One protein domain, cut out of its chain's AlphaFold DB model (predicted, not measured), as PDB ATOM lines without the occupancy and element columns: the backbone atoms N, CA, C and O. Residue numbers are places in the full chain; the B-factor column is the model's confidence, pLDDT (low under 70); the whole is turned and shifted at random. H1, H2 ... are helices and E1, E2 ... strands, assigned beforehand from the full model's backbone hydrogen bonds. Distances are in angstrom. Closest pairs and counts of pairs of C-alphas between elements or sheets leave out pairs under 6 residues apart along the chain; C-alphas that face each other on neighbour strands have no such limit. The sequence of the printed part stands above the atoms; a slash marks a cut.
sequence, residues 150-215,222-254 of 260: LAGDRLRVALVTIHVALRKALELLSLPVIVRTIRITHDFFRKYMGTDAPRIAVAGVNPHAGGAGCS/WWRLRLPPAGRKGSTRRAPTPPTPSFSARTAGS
ATOM      1  N   LEU A 150     -46.910   0.658   1.680       96.00
ATOM      2  CA  LEU A 150     -47.383   1.167   0.397       96.00
ATOM      3  C   LEU A 150     -46.602   0.451  -0.705       96.00
ATOM      4  O   LEU A 150     -45.369   0.438  -0.670       96.00
ATOM      5  N   ALA A 151     -47.295  -0.167  -1.657       94.44
ATOM      6  CA  ALA A 151     -46.676  -0.986  -2.691       94.44
ATOM      7  C   ALA A 151     -47.170  -0.589  -4.083       94.44
ATOM      8  O   ALA A 151     -48.368  -0.497  -4.319       94.44
ATOM      9  N   GLY A 152     -46.228  -0.400  -5.003       91.44
ATOM     10  CA  GLY A 152     -46.463  -0.348  -6.440       91.44
ATOM     11  C   GLY A 152     -45.420  -1.185  -7.178       91.44
ATOM     12  O   GLY A 152     -44.526  -1.777  -6.562       91.44
ATOM     13  N   ASP A 153     -45.500  -1.206  -8.505       86.69
ATOM     14  CA  ASP A 153     -44.672  -2.096  -9.335       86.69
ATOM     15  C   ASP A 153     -43.172  -1.847  -9.157       86.69
ATOM     16  O   ASP A 153     -42.372  -2.779  -9.059       86.69
ATOM     17  N   ARG A 154     -42.799  -0.567  -9.062       88.75
ATOM     18  CA  ARG A 154     -41.403  -0.115  -8.985       88.75
ATOM     19  C   ARG A 154     -40.885   0.046  -7.562       88.75
ATOM     20  O   ARG A 154     -39.680  -0.028  -7.345       88.75
ATOM     21  N   LEU A 155     -41.761   0.315  -6.597       91.25
ATOM     22  CA  LEU A 155     -41.347   0.703  -5.255       91.25
ATOM     23  C   LEU A 155     -42.326   0.194  -4.205       91.25
ATOM     24  O   LEU A 155     -43.539   0.315  -4.351       91.25
ATOM     25  N   ARG A 156     -41.772  -0.342  -3.118       94.12
ATOM     26  CA  ARG A 156     -42.516  -0.816  -1.953       94.12
ATOM     27  C   ARG A 156     -41.884  -0.225  -0.697       94.12
ATOM     28  O   ARG A 156     -40.674  -0.345  -0.512       94.12
ATOM     29  N   VAL A 157     -42.685   0.428   0.139       96.69
ATOM     30  CA  VAL A 157     -42.228   1.185   1.312       96.69
ATOM     31  C   VAL A 157     -42.976   0.700   2.545       96.69
ATOM     32  O   VAL A 157     -44.160   0.985   2.704       96.69
ATOM     33  N   ALA A 158     -42.276  -0.024   3.418       96.56
ATOM     34  CA  ALA A 158     -42.758  -0.361   4.754       96.56
ATOM     35  C   ALA A 158     -42.457   0.782   5.731       96.56
ATOM     36  O   ALA A 158     -41.364   1.354   5.711       96.56
ATOM     37  N   LEU A 159     -43.414   1.096   6.599       95.56
ATOM     38  CA  LEU A 159     -43.327   2.217   7.530       95.56
ATOM     39  C   LEU A 159     -43.083   1.710   8.955       95.56
ATOM     40  O   LEU A 159     -43.783   0.825   9.443       95.56
ATOM     41  N   VAL A 160     -42.072   2.273   9.624       94.81
ATOM     42  CA  VAL A 160     -41.736   1.932  11.022       94.81
ATOM     43  C   VAL A 160     -42.725   2.579  11.997       94.81
ATOM     44  O   VAL A 160     -43.064   1.994  13.020       94.81
ATOM     45  N   THR A 161     -43.199   3.782  11.675       92.50
ATOM     46  CA  THR A 161     -44.217   4.525  12.423       92.50
ATOM     47  C   THR A 161     -45.288   5.020  11.455       92.50
ATOM     48  O   THR A 161     -44.995   5.311  10.293       92.50
ATOM     49  N   ILE A 162     -46.536   5.086  11.918       92.00
ATOM     50  CA  ILE A 162     -47.713   5.431  11.106       92.00
ATOM     51  C   ILE A 162     -48.610   6.404  11.880       92.00
ATOM     52  O   ILE A 162     -48.643   6.338  13.103       92.00
ATOM     53  N   HIS A 163     -49.308   7.304  11.178       88.94
ATOM     54  CA  HIS A 163     -50.374   8.183  11.702       88.94
ATOM     55  C   HIS A 163     -50.128   8.838  13.081       88.94
ATOM     56  O   HIS A 163     -51.037   8.937  13.901       88.94
ATOM     57  N   VAL A 164     -48.911   9.322  13.340       89.62
ATOM     58  CA  VAL A 164     -48.562  10.058  14.568       89.62
ATOM     59  C   VAL A 164     -47.882  11.380  14.234       89.62
ATOM     60  O   VAL A 164     -47.258  11.523  13.181       89.62
ATOM     61  N   ALA A 165     -47.959  12.345  15.152       94.25
ATOM     62  CA  ALA A 165     -47.217  13.597  15.036       94.25
ATOM     63  C   ALA A 165     -45.708  13.337  14.889       94.25
ATOM     64  O   ALA A 165     -45.168  12.421  15.512       94.25
ATOM     65  N   LEU A 166     -45.007  14.179  14.125       93.25
ATOM     66  CA  LEU A 166     -43.586  13.982  13.810       93.25
ATOM     67  C   LEU A 166     -42.712  13.809  15.064       93.25
ATOM     68  O   LEU A 166     -41.906  12.885  15.131       93.25
ATOM     69  N   ARG A 167     -42.909  14.646  16.091       94.88
ATOM     70  CA  ARG A 167     -42.209  14.508  17.380       94.88
ATOM     71  C   ARG A 167     -42.423  13.119  17.987       94.88
ATOM     72  O   ARG A 167     -41.459  12.454  18.356       94.88
ATOM     73  N   LYS A 168     -43.677  12.660  18.027       93.50
ATOM     74  CA  LYS A 168     -44.034  11.351  18.578       93.50
ATOM     75  C   LYS A 168     -43.437  10.211  17.757       93.50
ATOM     76  O   LYS A 168     -42.961   9.238  18.333       93.50
ATOM     77  N   ALA A 169     -43.396  10.350  16.433       93.25
ATOM     78  CA  ALA A 169     -42.723   9.396  15.560       93.25
ATOM     79  C   ALA A 169     -41.256   9.211  15.979       93.25
ATOM     80  O   ALA A 169     -40.804   8.080  16.128       93.25
ATOM     81  N   LEU A 170     -40.534  10.306  16.243       92.69
ATOM     82  CA  LEU A 170     -39.134  10.259  16.676       92.69
ATOM     83  C   LEU A 170     -38.955   9.603  18.052       92.69
ATOM     84  O   LEU A 170     -37.966   8.902  18.269       92.69
ATOM     85  N   GLU A 171     -39.891   9.809  18.976       93.94
ATOM     86  CA  GLU A 171     -39.879   9.176  20.302       93.94
ATOM     87  C   GLU A 171     -40.121   7.665  20.229       93.94
ATOM     88  O   GLU A 171     -39.427   6.903  20.901       93.94
ATOM     89  N   LEU A 172     -41.063   7.228  19.387       93.62
ATOM     90  CA  LEU A 172     -41.419   5.815  19.213       93.62
ATOM     91  C   LEU A 172     -40.310   4.995  18.537       93.62
ATOM     92  O   LEU A 172     -40.268   3.769  18.672       93.62
ATOM     93  N   LEU A 173     -39.400   5.652  17.815       92.62
ATOM     94  CA  LEU A 173     -38.287   4.976  17.165       92.62
ATOM     95  C   LEU A 173     -37.336   4.359  18.190       92.62
ATOM     96  O   LEU A 173     -36.667   5.038  18.974       92.62
ATOM     97  N   SER A 174     -37.221   3.040  18.100       91.75
ATOM     98  CA  SER A 174     -36.316   2.222  18.890       91.75
ATOM     99  C   SER A 174     -35.786   1.065  18.045       91.75
ATOM    100  O   SER A 174     -36.380   0.688  17.030       91.75
ATOM    101  N   LEU A 175     -34.651   0.491  18.455       90.62
ATOM    102  CA  LEU A 175     -34.075  -0.662  17.765       90.62
ATOM    103  C   LEU A 175     -35.068  -1.840  17.685       90.62
ATOM    104  O   LEU A 175     -35.235  -2.351  16.579       90.62
ATOM    105  N   PRO A 176     -35.779  -2.232  18.766       94.12
ATOM    106  CA  PRO A 176     -36.764  -3.312  18.702       94.12
ATOM    107  C   PRO A 176     -37.867  -3.087  17.662       94.12
ATOM    108  O   PRO A 176     -38.167  -4.001  16.895       94.12
ATOM    109  N   VAL A 177     -38.421  -1.871  17.574       93.25
ATOM    110  CA  VAL A 177     -39.474  -1.545  16.595       93.25
ATOM    111  C   VAL A 177     -38.936  -1.664  15.168       93.25
ATOM    112  O   VAL A 177     -39.549  -2.322  14.334       93.25
ATOM    113  N   ILE A 178     -37.736  -1.137  14.896       94.19
ATOM    114  CA  ILE A 178     -37.093  -1.239  13.575       94.19
ATOM    115  C   ILE A 178     -36.815  -2.705  13.205       94.19
ATOM    116  O   ILE A 178     -37.099  -3.124  12.081       94.19
ATOM    117  N   VAL A 179     -36.278  -3.501  14.137       95.12
ATOM    118  CA  VAL A 179     -36.028  -4.940  13.936       95.12
ATOM    119  C   VAL A 179     -37.315  -5.664  13.575       95.12
ATOM    120  O   VAL A 179     -37.333  -6.427  12.608       95.12
ATOM    121  N   ARG A 180     -38.382  -5.418  14.341       95.19
ATOM    122  CA  ARG A 180     -39.697  -6.013  14.115       95.19
ATOM    123  C   ARG A 180     -40.210  -5.663  12.719       95.19
ATOM    124  O   ARG A 180     -40.576  -6.577  11.984       95.19
ATOM    125  N   THR A 181     -40.170  -4.386  12.326       96.00
ATOM    126  CA  THR A 181     -40.605  -3.941  10.993       96.00
ATOM    127  C   THR A 181     -39.832  -4.649   9.881       96.00
ATOM    128  O   THR A 181     -40.434  -5.160   8.937       96.00
ATOM    129  N   ILE A 182     -38.502  -4.730  10.007       95.81
ATOM    130  CA  ILE A 182     -37.639  -5.409   9.030       95.81
ATOM    131  C   ILE A 182     -37.963  -6.901   8.963       95.81
ATOM    132  O   ILE A 182     -38.037  -7.443   7.863       95.81
ATOM    133  N   ARG A 183     -38.151  -7.568  10.108       96.19
ATOM    134  CA  ARG A 183     -38.451  -9.005  10.169       96.19
ATOM    135  C   ARG A 183     -39.784  -9.320   9.497       96.19
ATOM    136  O   ARG A 183     -39.798 -10.119   8.573       96.19
ATOM    137  N   ILE A 184     -40.861  -8.636   9.887       96.50
ATOM    138  CA  ILE A 184     -42.199  -8.843   9.306       96.50
ATOM    139  C   ILE A 184     -42.174  -8.589   7.798       96.50
ATOM    140  O   ILE A 184     -42.672  -9.399   7.022       96.50
ATOM    141  N   THR A 185     -41.526  -7.502   7.369       96.25
ATOM    142  CA  THR A 185     -41.401  -7.165   5.945       96.25
ATOM    143  C   THR A 185     -40.619  -8.235   5.182       96.25
ATOM    144  O   THR A 185     -41.028  -8.667   4.109       96.25
ATOM    145  N   HIS A 186     -39.491  -8.681   5.730       95.50
ATOM    146  CA  HIS A 186     -38.668  -9.728   5.135       95.50
ATOM    147  C   HIS A 186     -39.439 -11.046   5.003       95.50
ATOM    148  O   HIS A 186     -39.441 -11.654   3.935       95.50
ATOM    149  N   ASP A 187     -40.121 -11.464   6.064       95.19
ATOM    150  CA  ASP A 187     -40.858 -12.724   6.093       95.19
ATOM    151  C   ASP A 187     -42.067 -12.683   5.152       95.19
ATOM    152  O   ASP A 187     -42.335 -13.671   4.472       95.19
ATOM    153  N   PHE A 188     -42.720 -11.522   5.008       95.31
ATOM    154  CA  PHE A 188     -43.762 -11.305   4.006       95.31
ATOM    155  C   PHE A 188     -43.259 -11.569   2.579       95.31
ATOM    156  O   PHE A 188     -43.874 -12.341   1.845       95.31
ATOM    157  N   PHE A 189     -42.116 -10.994   2.186       94.44
ATOM    158  CA  PHE A 189     -41.572 -11.204   0.839       94.44
ATOM    159  C   PHE A 189     -41.100 -12.639   0.594       94.44
ATOM    160  O   PHE A 189     -41.262 -13.151  -0.514       94.44
ATOM    161  N   ARG A 190     -40.547 -13.306   1.612       94.12
ATOM    162  CA  ARG A 190     -40.177 -14.724   1.492       94.12
ATOM    163  C   ARG A 190     -41.408 -15.602   1.323       94.12
ATOM    164  O   ARG A 190     -41.446 -16.427   0.421       94.12
ATOM    165  N   LYS A 191     -42.407 -15.415   2.187       92.69
ATOM    166  CA  LYS A 191     -43.574 -16.296   2.269       92.69
ATOM    167  C   LYS A 191     -44.572 -16.075   1.134       92.69
ATOM    168  O   LYS A 191     -45.066 -17.048   0.582       92.69
ATOM    169  N   TYR A 192     -44.877 -14.821   0.800       90.75
ATOM    170  CA  TYR A 192     -45.992 -14.484  -0.096       90.75
ATOM    171  C   TYR A 192     -45.555 -13.966  -1.468       90.75
ATOM    172  O   TYR A 192     -46.346 -14.003  -2.401       90.75
ATOM    173  N   MET A 193     -44.307 -13.508  -1.610       89.19
ATOM    174  CA  MET A 193     -43.778 -12.974  -2.877       89.19
ATOM    175  C   MET A 193     -42.689 -13.864  -3.493       89.19
ATOM    176  O   MET A 193     -42.044 -13.456  -4.456       89.19
ATOM    177  N   GLY A 194     -42.431 -15.045  -2.913       88.62
ATOM    178  CA  GLY A 194     -41.461 -16.021  -3.425       88.62
ATOM    179  C   GLY A 194     -40.030 -15.490  -3.544       88.62
ATOM    180  O   GLY A 194     -39.252 -15.968  -4.361       88.62
ATOM    181  N   THR A 195     -39.675 -14.455  -2.778       89.31
ATOM    182  CA  THR A 195     -38.347 -13.839  -2.842       89.31
ATOM    183  C   THR A 195     -37.459 -14.450  -1.763       89.31
ATOM    184  O   THR A 195     -37.551 -14.045  -0.609       89.31
ATOM    185  N   ASP A 196     -36.579 -15.390  -2.117       86.81
ATOM    186  CA  ASP A 196     -35.771 -16.151  -1.144       86.81
ATOM    187  C   ASP A 196     -34.890 -15.281  -0.238       86.81
ATOM    188  O   ASP A 196     -34.794 -15.527   0.969       86.81
ATOM    189  N   ALA A 197     -34.273 -14.243  -0.813       88.50
ATOM    190  CA  ALA A 197     -33.381 -13.319  -0.115       88.50
ATOM    191  C   ALA A 197     -33.810 -11.851  -0.325       88.50
ATOM    192  O   ALA A 197     -33.154 -11.114  -1.073       88.50
ATOM    193  N   PRO A 198     -34.895 -11.384   0.330       91.00
ATOM    194  CA  PRO A 198     -35.384 -10.022   0.167       91.00
ATOM    195  C   PRO A 198     -34.329  -9.012   0.608       91.00
ATOM    196  O   PRO A 198     -33.823  -9.042   1.735       91.00
ATOM    197  N   ARG A 199     -34.009  -8.076  -0.284       90.44
ATOM    198  CA  ARG A 199     -33.103  -6.967   0.021       90.44
ATOM    199  C   ARG A 199     -33.926  -5.790   0.518       90.44
ATOM    200  O   ARG A 199     -34.721  -5.235  -0.232       90.44
ATOM    201  N   ILE A 200     -33.700  -5.391   1.764       90.62
ATOM    202  CA  ILE A 200     -34.395  -4.263   2.385       90.62
ATOM    203  C   ILE A 200     -33.397  -3.123   2.575       90.62
ATOM    204  O   ILE A 200     -32.375  -3.287   3.249       90.62
ATOM    205  N   ALA A 201     -33.692  -1.979   1.961       91.38
ATOM    206  CA  ALA A 201     -33.030  -0.717   2.260       91.38
ATOM    207  C   ALA A 201     -33.757  -0.034   3.424       91.38
ATOM    208  O   ALA A 201     -34.984  -0.059   3.494       91.38
ATOM    209  N   VAL A 202     -32.999   0.569   4.340       90.62
ATOM    210  CA  VAL A 202     -33.549   1.267   5.508       90.62
ATOM    211  C   VAL A 202     -33.226   2.749   5.367       90.62
ATOM    212  O   VAL A 202     -32.070   3.113   5.162       90.62
ATOM    213  N   ALA A 203     -34.233   3.614   5.459       89.69
ATOM    214  CA  ALA A 203     -34.010   5.053   5.436       89.69
ATOM    215  C   ALA A 203     -33.460   5.537   6.789       89.69
ATOM    216  O   ALA A 203     -33.910   5.113   7.854       89.69
ATOM    217  N   GLY A 204     -32.477   6.436   6.747       87.00
ATOM    218  CA  GLY A 204     -32.037   7.182   7.919       87.00
ATOM    219  C   GLY A 204     -33.115   8.167   8.373       87.00
ATOM    220  O   GLY A 204     -33.766   8.799   7.549       87.00
ATOM    221  N   VAL A 205     -33.282   8.307   9.689       86.50
ATOM    222  CA  VAL A 205     -34.298   9.188  10.296       86.50
ATOM    223  C   VAL A 205     -33.974  10.662  10.059       86.50
ATOM    224  O   VAL A 205     -34.857  11.460   9.771       86.50
ATOM    225  N   ASN A 206     -32.691  11.015  10.167       84.00
ATOM    226  CA  ASN A 206     -32.217  12.374   9.935       84.00
ATOM    227  C   ASN A 206     -31.826  12.564   8.462       84.00
ATOM    228  O   ASN A 206     -31.368  11.604   7.822       84.00
ATOM    229  N   PRO A 207     -31.890  13.804   7.943       82.81
ATOM    230  CA  PRO A 207     -31.266  14.157   6.671       82.81
ATOM    231  C   PRO A 207     -29.818  13.656   6.610       82.81
ATOM    232  O   PRO A 207     -29.114  13.614   7.622       82.81
ATOM    233  N   HIS A 208     -29.379  13.214   5.431       77.94
ATOM    234  CA  HIS A 208     -28.048  12.612   5.238       77.94
ATOM    235  C   HIS A 208     -27.763  11.388   6.131       77.94
ATOM    236  O   HIS A 208     -26.603  11.069   6.380       77.94
ATOM    237  N   ALA A 209     -28.807  10.715   6.636       76.62
ATOM    238  CA  ALA A 209     -28.700   9.676   7.663       76.62
ATOM    239  C   ALA A 209     -27.933  10.150   8.919       76.62
ATOM    240  O   ALA A 209     -27.298   9.355   9.610       76.62
ATOM    241  N   GLY A 210     -28.000  11.458   9.203       61.38
ATOM    242  CA  GLY A 210     -27.240  12.130  10.250       61.38
ATOM    243  C   GLY A 210     -25.747  12.084   9.958       61.38
ATOM    244  O   GLY A 210     -25.052  11.375  10.681       61.38
ATOM    245  N   GLY A 211     -25.297  12.779   8.894       52.59
ATOM    246  CA  GLY A 211     -23.931  12.810   8.327       52.59
ATOM    247  C   GLY A 211     -22.776  12.933   9.338       52.59
ATOM    248  O   GLY A 211     -23.002  12.908  10.536       52.59
ATOM    249  N   ALA A 212     -21.520  13.034   8.883       49.41
ATOM    250  CA  ALA A 212     -20.291  12.819   9.680       49.41
ATOM    251  C   ALA A 212     -20.236  13.380  11.134       49.41
ATOM    252  O   ALA A 212     -19.530  12.811  11.961       49.41
ATOM    253  N   GLY A 213     -21.026  14.391  11.495       43.69
ATOM    254  CA  GLY A 213     -21.268  14.767  12.890       43.69
ATOM    255  C   GLY A 213     -22.148  16.002  13.095       43.69
ATOM    256  O   GLY A 213     -22.380  16.374  14.236       43.69
ATOM    257  N   CYS A 214     -22.653  16.653  12.041       36.19
ATOM    258  CA  CYS A 214     -23.107  18.044  12.177       36.19
ATOM    259  C   CYS A 214     -24.571  18.286  12.575       36.19
ATOM    260  O   CYS A 214     -24.896  19.425  12.893       36.19
ATOM    261  N   SER A 215     -25.483  17.305  12.588       37.03
ATOM    262  CA  SER A 215     -26.892  17.599  12.937       37.03
ATOM    263  C   SER A 215     -27.666  16.370  13.423       37.03
ATOM    264  O   SER A 215     -28.496  15.837  12.694       37.03
ATOM    265  N   TRP A 222     -24.635   2.642  14.264       36.75
ATOM    266  CA  TRP A 222     -24.831   1.967  12.991       36.75
ATOM    267  C   TRP A 222     -25.192   0.514  13.279       36.75
ATOM    268  O   TRP A 222     -24.331  -0.320  13.553       36.75
ATOM    269  N   TRP A 223     -26.483   0.207  13.278       39.72
ATOM    270  CA  TRP A 223     -26.956  -1.137  13.573       39.72
ATOM    271  C   TRP A 223     -26.854  -2.010  12.322       39.72
ATOM    272  O   TRP A 223     -27.766  -2.061  11.497       39.72
ATOM    273  N   ARG A 224     -25.742  -2.742  12.180       35.12
ATOM    274  CA  ARG A 224     -25.738  -3.975  11.382       35.12
ATOM    275  C   ARG A 224     -26.573  -4.995  12.142       35.12
ATOM    276  O   ARG A 224     -26.070  -5.694  13.016       35.12
ATOM    277  N   LEU A 225     -27.864  -5.038  11.846       35.22
ATOM    278  CA  LEU A 225     -28.757  -6.005  12.455       35.22
ATOM    279  C   LEU A 225     -28.417  -7.415  11.941       35.22
ATOM    280  O   LEU A 225     -28.803  -7.786  10.831       35.22
ATOM    281  N   ARG A 226     -27.658  -8.190  12.721       31.61
ATOM    282  CA  ARG A 226     -27.533  -9.640  12.530       31.61
ATOM    283  C   ARG A 226     -28.760 -10.290  13.169       31.61
ATOM    284  O   ARG A 226     -28.835 -10.376  14.388       31.61
ATOM    285  N   LEU A 227     -29.727 -10.715  12.359       36.44
ATOM    286  CA  LEU A 227     -30.668 -11.751  12.797       36.44
ATOM    287  C   LEU A 227     -29.905 -13.090  12.842       36.44
ATOM    288  O   LEU A 227     -28.976 -13.259  12.041       36.44
ATOM    289  N   PRO A 228     -30.240 -14.020  13.757       30.00
ATOM    290  CA  PRO A 228     -29.604 -15.332  13.790       30.00
ATOM    291  C   PRO A 228     -29.756 -16.032  12.427       30.00
ATOM    292  O   PRO A 228     -30.770 -15.839  11.748       30.00
ATOM    293  N   PRO A 229     -28.743 -16.790  11.977       31.78
ATOM    294  CA  PRO A 229     -28.747 -17.372  10.646       31.78
ATOM    295  C   PRO A 229     -29.833 -18.448  10.541       31.78
ATOM    296  O   PRO A 229     -29.696 -19.528  11.106       31.78
ATOM    297  N   ALA A 230     -30.877 -18.186   9.753       36.75
ATOM    298  CA  ALA A 230     -31.529 -19.265   9.023       36.75
ATOM    299  C   ALA A 230     -30.522 -19.746   7.966       36.75
ATOM    300  O   ALA A 230     -29.907 -18.926   7.279       36.75
ATOM    301  N   GLY A 231     -30.271 -21.054   7.935       31.05
ATOM    302  CA  GLY A 231     -29.142 -21.692   7.259       31.05
ATOM    303  C   GLY A 231     -28.767 -21.128   5.882       31.05
ATOM    304  O   GLY A 231     -29.603 -20.968   5.006       31.05
ATOM    305  N   ARG A 232     -27.459 -20.869   5.744       33.97
ATOM    306  CA  ARG A 232     -26.618 -20.749   4.537       33.97
ATOM    307  C   ARG A 232     -27.166 -20.006   3.293       33.97
ATOM    308  O   ARG A 232     -28.011 -20.493   2.561       33.97
ATOM    309  N   LYS A 233     -26.400 -18.947   2.971       32.28
ATOM    310  CA  LYS A 233     -26.253 -18.159   1.724       32.28
ATOM    311  C   LYS A 233     -27.232 -16.987   1.512       32.28
ATOM    312  O   LYS A 233     -28.284 -17.117   0.911       32.28
ATOM    313  N   GLY A 234     -26.753 -15.787   1.878       35.00
ATOM    314  CA  GLY A 234     -26.857 -14.627   0.981       35.00
ATOM    315  C   GLY A 234     -27.903 -13.539   1.251       35.00
ATOM    316  O   GLY A 234     -28.442 -13.011   0.290       35.00
ATOM    317  N   SER A 235     -28.161 -13.108   2.495       33.03
ATOM    318  CA  SER A 235     -28.892 -11.838   2.702       33.03
ATOM    319  C   SER A 235     -27.918 -10.648   2.647       33.03
ATOM    320  O   SER A 235     -27.227 -10.354   3.627       33.03
ATOM    321  N   THR A 236     -27.840  -9.938   1.520       37.50
ATOM    322  CA  THR A 236     -27.185  -8.619   1.470       37.50
ATOM    323  C   THR A 236     -28.136  -7.560   2.023       37.50
ATOM    324  O   THR A 236     -29.088  -7.165   1.350       37.50
ATOM    325  N   ARG A 237     -27.880  -7.091   3.249       43.25
ATOM    326  CA  ARG A 237     -28.600  -5.973   3.885       43.25
ATOM    327  C   ARG A 237     -27.693  -4.743   3.905       43.25
ATOM    328  O   ARG A 237     -26.525  -4.859   4.277       43.25
ATOM    329  N   ARG A 238     -28.201  -3.583   3.479       41.72
ATOM    330  CA  ARG A 238     -27.429  -2.327   3.432       41.72
ATOM    331  C   ARG A 238     -27.680  -1.475   4.676       41.72
ATOM    332  O   ARG A 238     -28.743  -1.551   5.283       41.72
ATOM    333  N   ALA A 239     -26.668  -0.695   5.057       43.12
ATOM    334  CA  ALA A 239     -26.751   0.279   6.142       43.12
ATOM    335  C   ALA A 239     -27.830   1.343   5.854       43.12
ATOM    336  O   ALA A 239     -28.196   1.514   4.687       43.12
ATOM    337  N   PRO A 240     -28.317   2.070   6.879       43.25
ATOM    338  CA  PRO A 240     -29.268   3.147   6.668       43.25
ATOM    339  C   PRO A 240     -28.729   4.163   5.659       43.25
ATOM    340  O   PRO A 240     -27.620   4.671   5.826       43.25
ATOM    341  N   THR A 241     -29.497   4.450   4.613       45.09
ATOM    342  CA  THR A 241     -29.146   5.451   3.598       45.09
ATOM    343  C   THR A 241     -29.995   6.703   3.778       45.09
ATOM    344  O   THR A 241     -31.120   6.598   4.270       45.09
ATOM    345  N   PRO A 242     -29.512   7.891   3.378       42.09
ATOM    346  CA  PRO A 242     -30.336   9.090   3.423       42.09
ATOM    347  C   PRO A 242     -31.641   8.887   2.626       42.09
ATOM    348  O   PRO A 242     -31.613   8.176   1.616       42.09
ATOM    349  N   PRO A 243     -32.770   9.492   3.043       42.72
ATOM    350  CA  PRO A 243     -34.057   9.283   2.382       42.72
ATOM    351  C   PRO A 243     -33.988   9.582   0.879       42.72
ATOM    352  O   PRO A 243     -34.287   8.719   0.064       42.72
ATOM    353  N   THR A 244     -33.470  10.743   0.485       36.88
ATOM    354  CA  THR A 244     -33.387  11.178  -0.921       36.88
ATOM    355  C   THR A 244     -32.696  10.175  -1.871       36.88
ATOM    356  O   THR A 244     -33.329   9.762  -2.841       36.88
ATOM    357  N   PRO A 245     -31.465   9.684  -1.624       51.12
ATOM    358  CA  PRO A 245     -30.846   8.643  -2.446       51.12
ATOM    359  C   PRO A 245     -31.514   7.265  -2.315       51.12
ATOM    360  O   PRO A 245     -31.439   6.481  -3.262       51.12
ATOM    361  N   SER A 246     -32.196   6.961  -1.198       49.22
ATOM    362  CA  SER A 246     -32.927   5.689  -1.039       49.22
ATOM    363  C   SER A 246     -34.118   5.553  -1.998       49.22
ATOM    364  O   SER A 246     -34.438   4.438  -2.410       49.22
ATOM    365  N   PHE A 247     -34.690   6.680  -2.433       49.03
ATOM    366  CA  PHE A 247     -35.783   6.754  -3.407       49.03
ATOM    367  C   PHE A 247     -35.315   6.916  -4.870       49.03
ATOM    368  O   PHE A 247     -36.143   7.097  -5.761       49.03
ATOM    369  N   SER A 248     -34.009   6.847  -5.163       40.78
ATOM    370  CA  SER A 248     -33.510   6.981  -6.542       40.78
ATOM    371  C   SER A 248     -33.792   5.734  -7.403       40.78
ATOM    372  O   SER A 248     -33.776   4.602  -6.925       40.78
ATOM    373  N   ALA A 249     -33.988   5.902  -8.717       38.62
ATOM    374  CA  ALA A 249     -34.298   4.794  -9.638       38.62
ATOM    375  C   ALA A 249     -33.270   3.638  -9.607       38.62
ATOM    376  O   ALA A 249     -33.602   2.488  -9.894       38.62
ATOM    377  N   ARG A 250     -32.021   3.911  -9.198       40.38
ATOM    378  CA  ARG A 250     -30.964   2.895  -9.084       40.38
ATOM    379  C   ARG A 250     -31.153   1.960  -7.886       40.38
ATOM    380  O   ARG A 250     -30.768   0.797  -8.002       40.38
ATOM    381  N   THR A 251     -31.766   2.414  -6.786       45.84
ATOM    382  CA  THR A 251     -32.135   1.561  -5.636       45.84
ATOM    383  C   THR A 251     -33.439   0.794  -5.868       45.84
ATOM    384  O   THR A 251     -33.594  -0.291  -5.313       45.84
ATOM    385  N   ALA A 252     -34.326   1.309  -6.725       38.09
ATOM    386  CA  ALA A 252     -35.598   0.680  -7.090       38.09
ATOM    387  C   ALA A 252     -35.487  -0.389  -8.201       38.09
ATOM    388  O   ALA A 252     -36.311  -1.297  -8.241       38.09
ATOM    389  N   GLY A 253     -34.474  -0.324  -9.082       30.70
ATOM    390  CA  GLY A 253     -34.427  -1.171 -10.286       30.70
ATOM    391  C   GLY A 253     -33.077  -1.764 -10.701       30.70
ATOM    392  O   GLY A 253     -33.016  -2.362 -11.767       30.70
ATOM    393  N   SER A 254     -31.983  -1.634  -9.936       26.14
ATOM    394  CA  SER A 254     -30.677  -2.131 -10.407       26.14
ATOM    395  C   SER A 254     -29.832  -2.839  -9.346       26.14
ATOM    396  O   SER A 254     -29.774  -2.451  -8.179       26.14
TER     397      SER A 254
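This is residues 150 to 215 and 222 to 254 of the 260 residues of the protein "4-hydroxythreonine-4-phosphate dehydrogenase, 4-hydroxythreonine-4-phosphate dehydrogenase" of Deltaproteobacteria bacterium CSP1-8 (UniProt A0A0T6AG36). With little regular structure, the model is one long helix, H2, with the short strand E1 at its side and long unnamed stretches elsewhere; the chain folds back after H2. H1 joins H2's first end, and small H3 and H4 lie away from H2. The 99 printed residues hold E1, H1, H2, H3, H4 in chain order, 37 residues in named elements, mostly helix. The whole is compact, radius of gyration of the C-alphas 14.4 A, spanning 39 by 30 by 29 A.

H2, residues 175 to 192, and E1, residues 156 to 158, come closest at the C-alphas of Thr 185 and Ala 158, 7.0 A. E1 pairs with no named strand. H1, residues 166 to 172, is apart from H2. H3, residues 243 to 246, and H4, residues 249 to 253, are close but not clearly touching; closest C-alphas, Pro 245 and Thr 251, 7.9 A. Every O i to N i+4 pair is within hydrogen-bond range in H1, H2 and H4; H3 is too short for one.

H2 runs 25.5 A from C-alpha 175 (-34.075, -0.662, 17.765) to C-alpha 192 (-45.992, -14.484, -0.096).

Residues 216 to 221 are cut out; C-alphas 215 and 222 are 15.8 A apart. Residues 210 to 215 and 222 to 254 have pLDDT under 70.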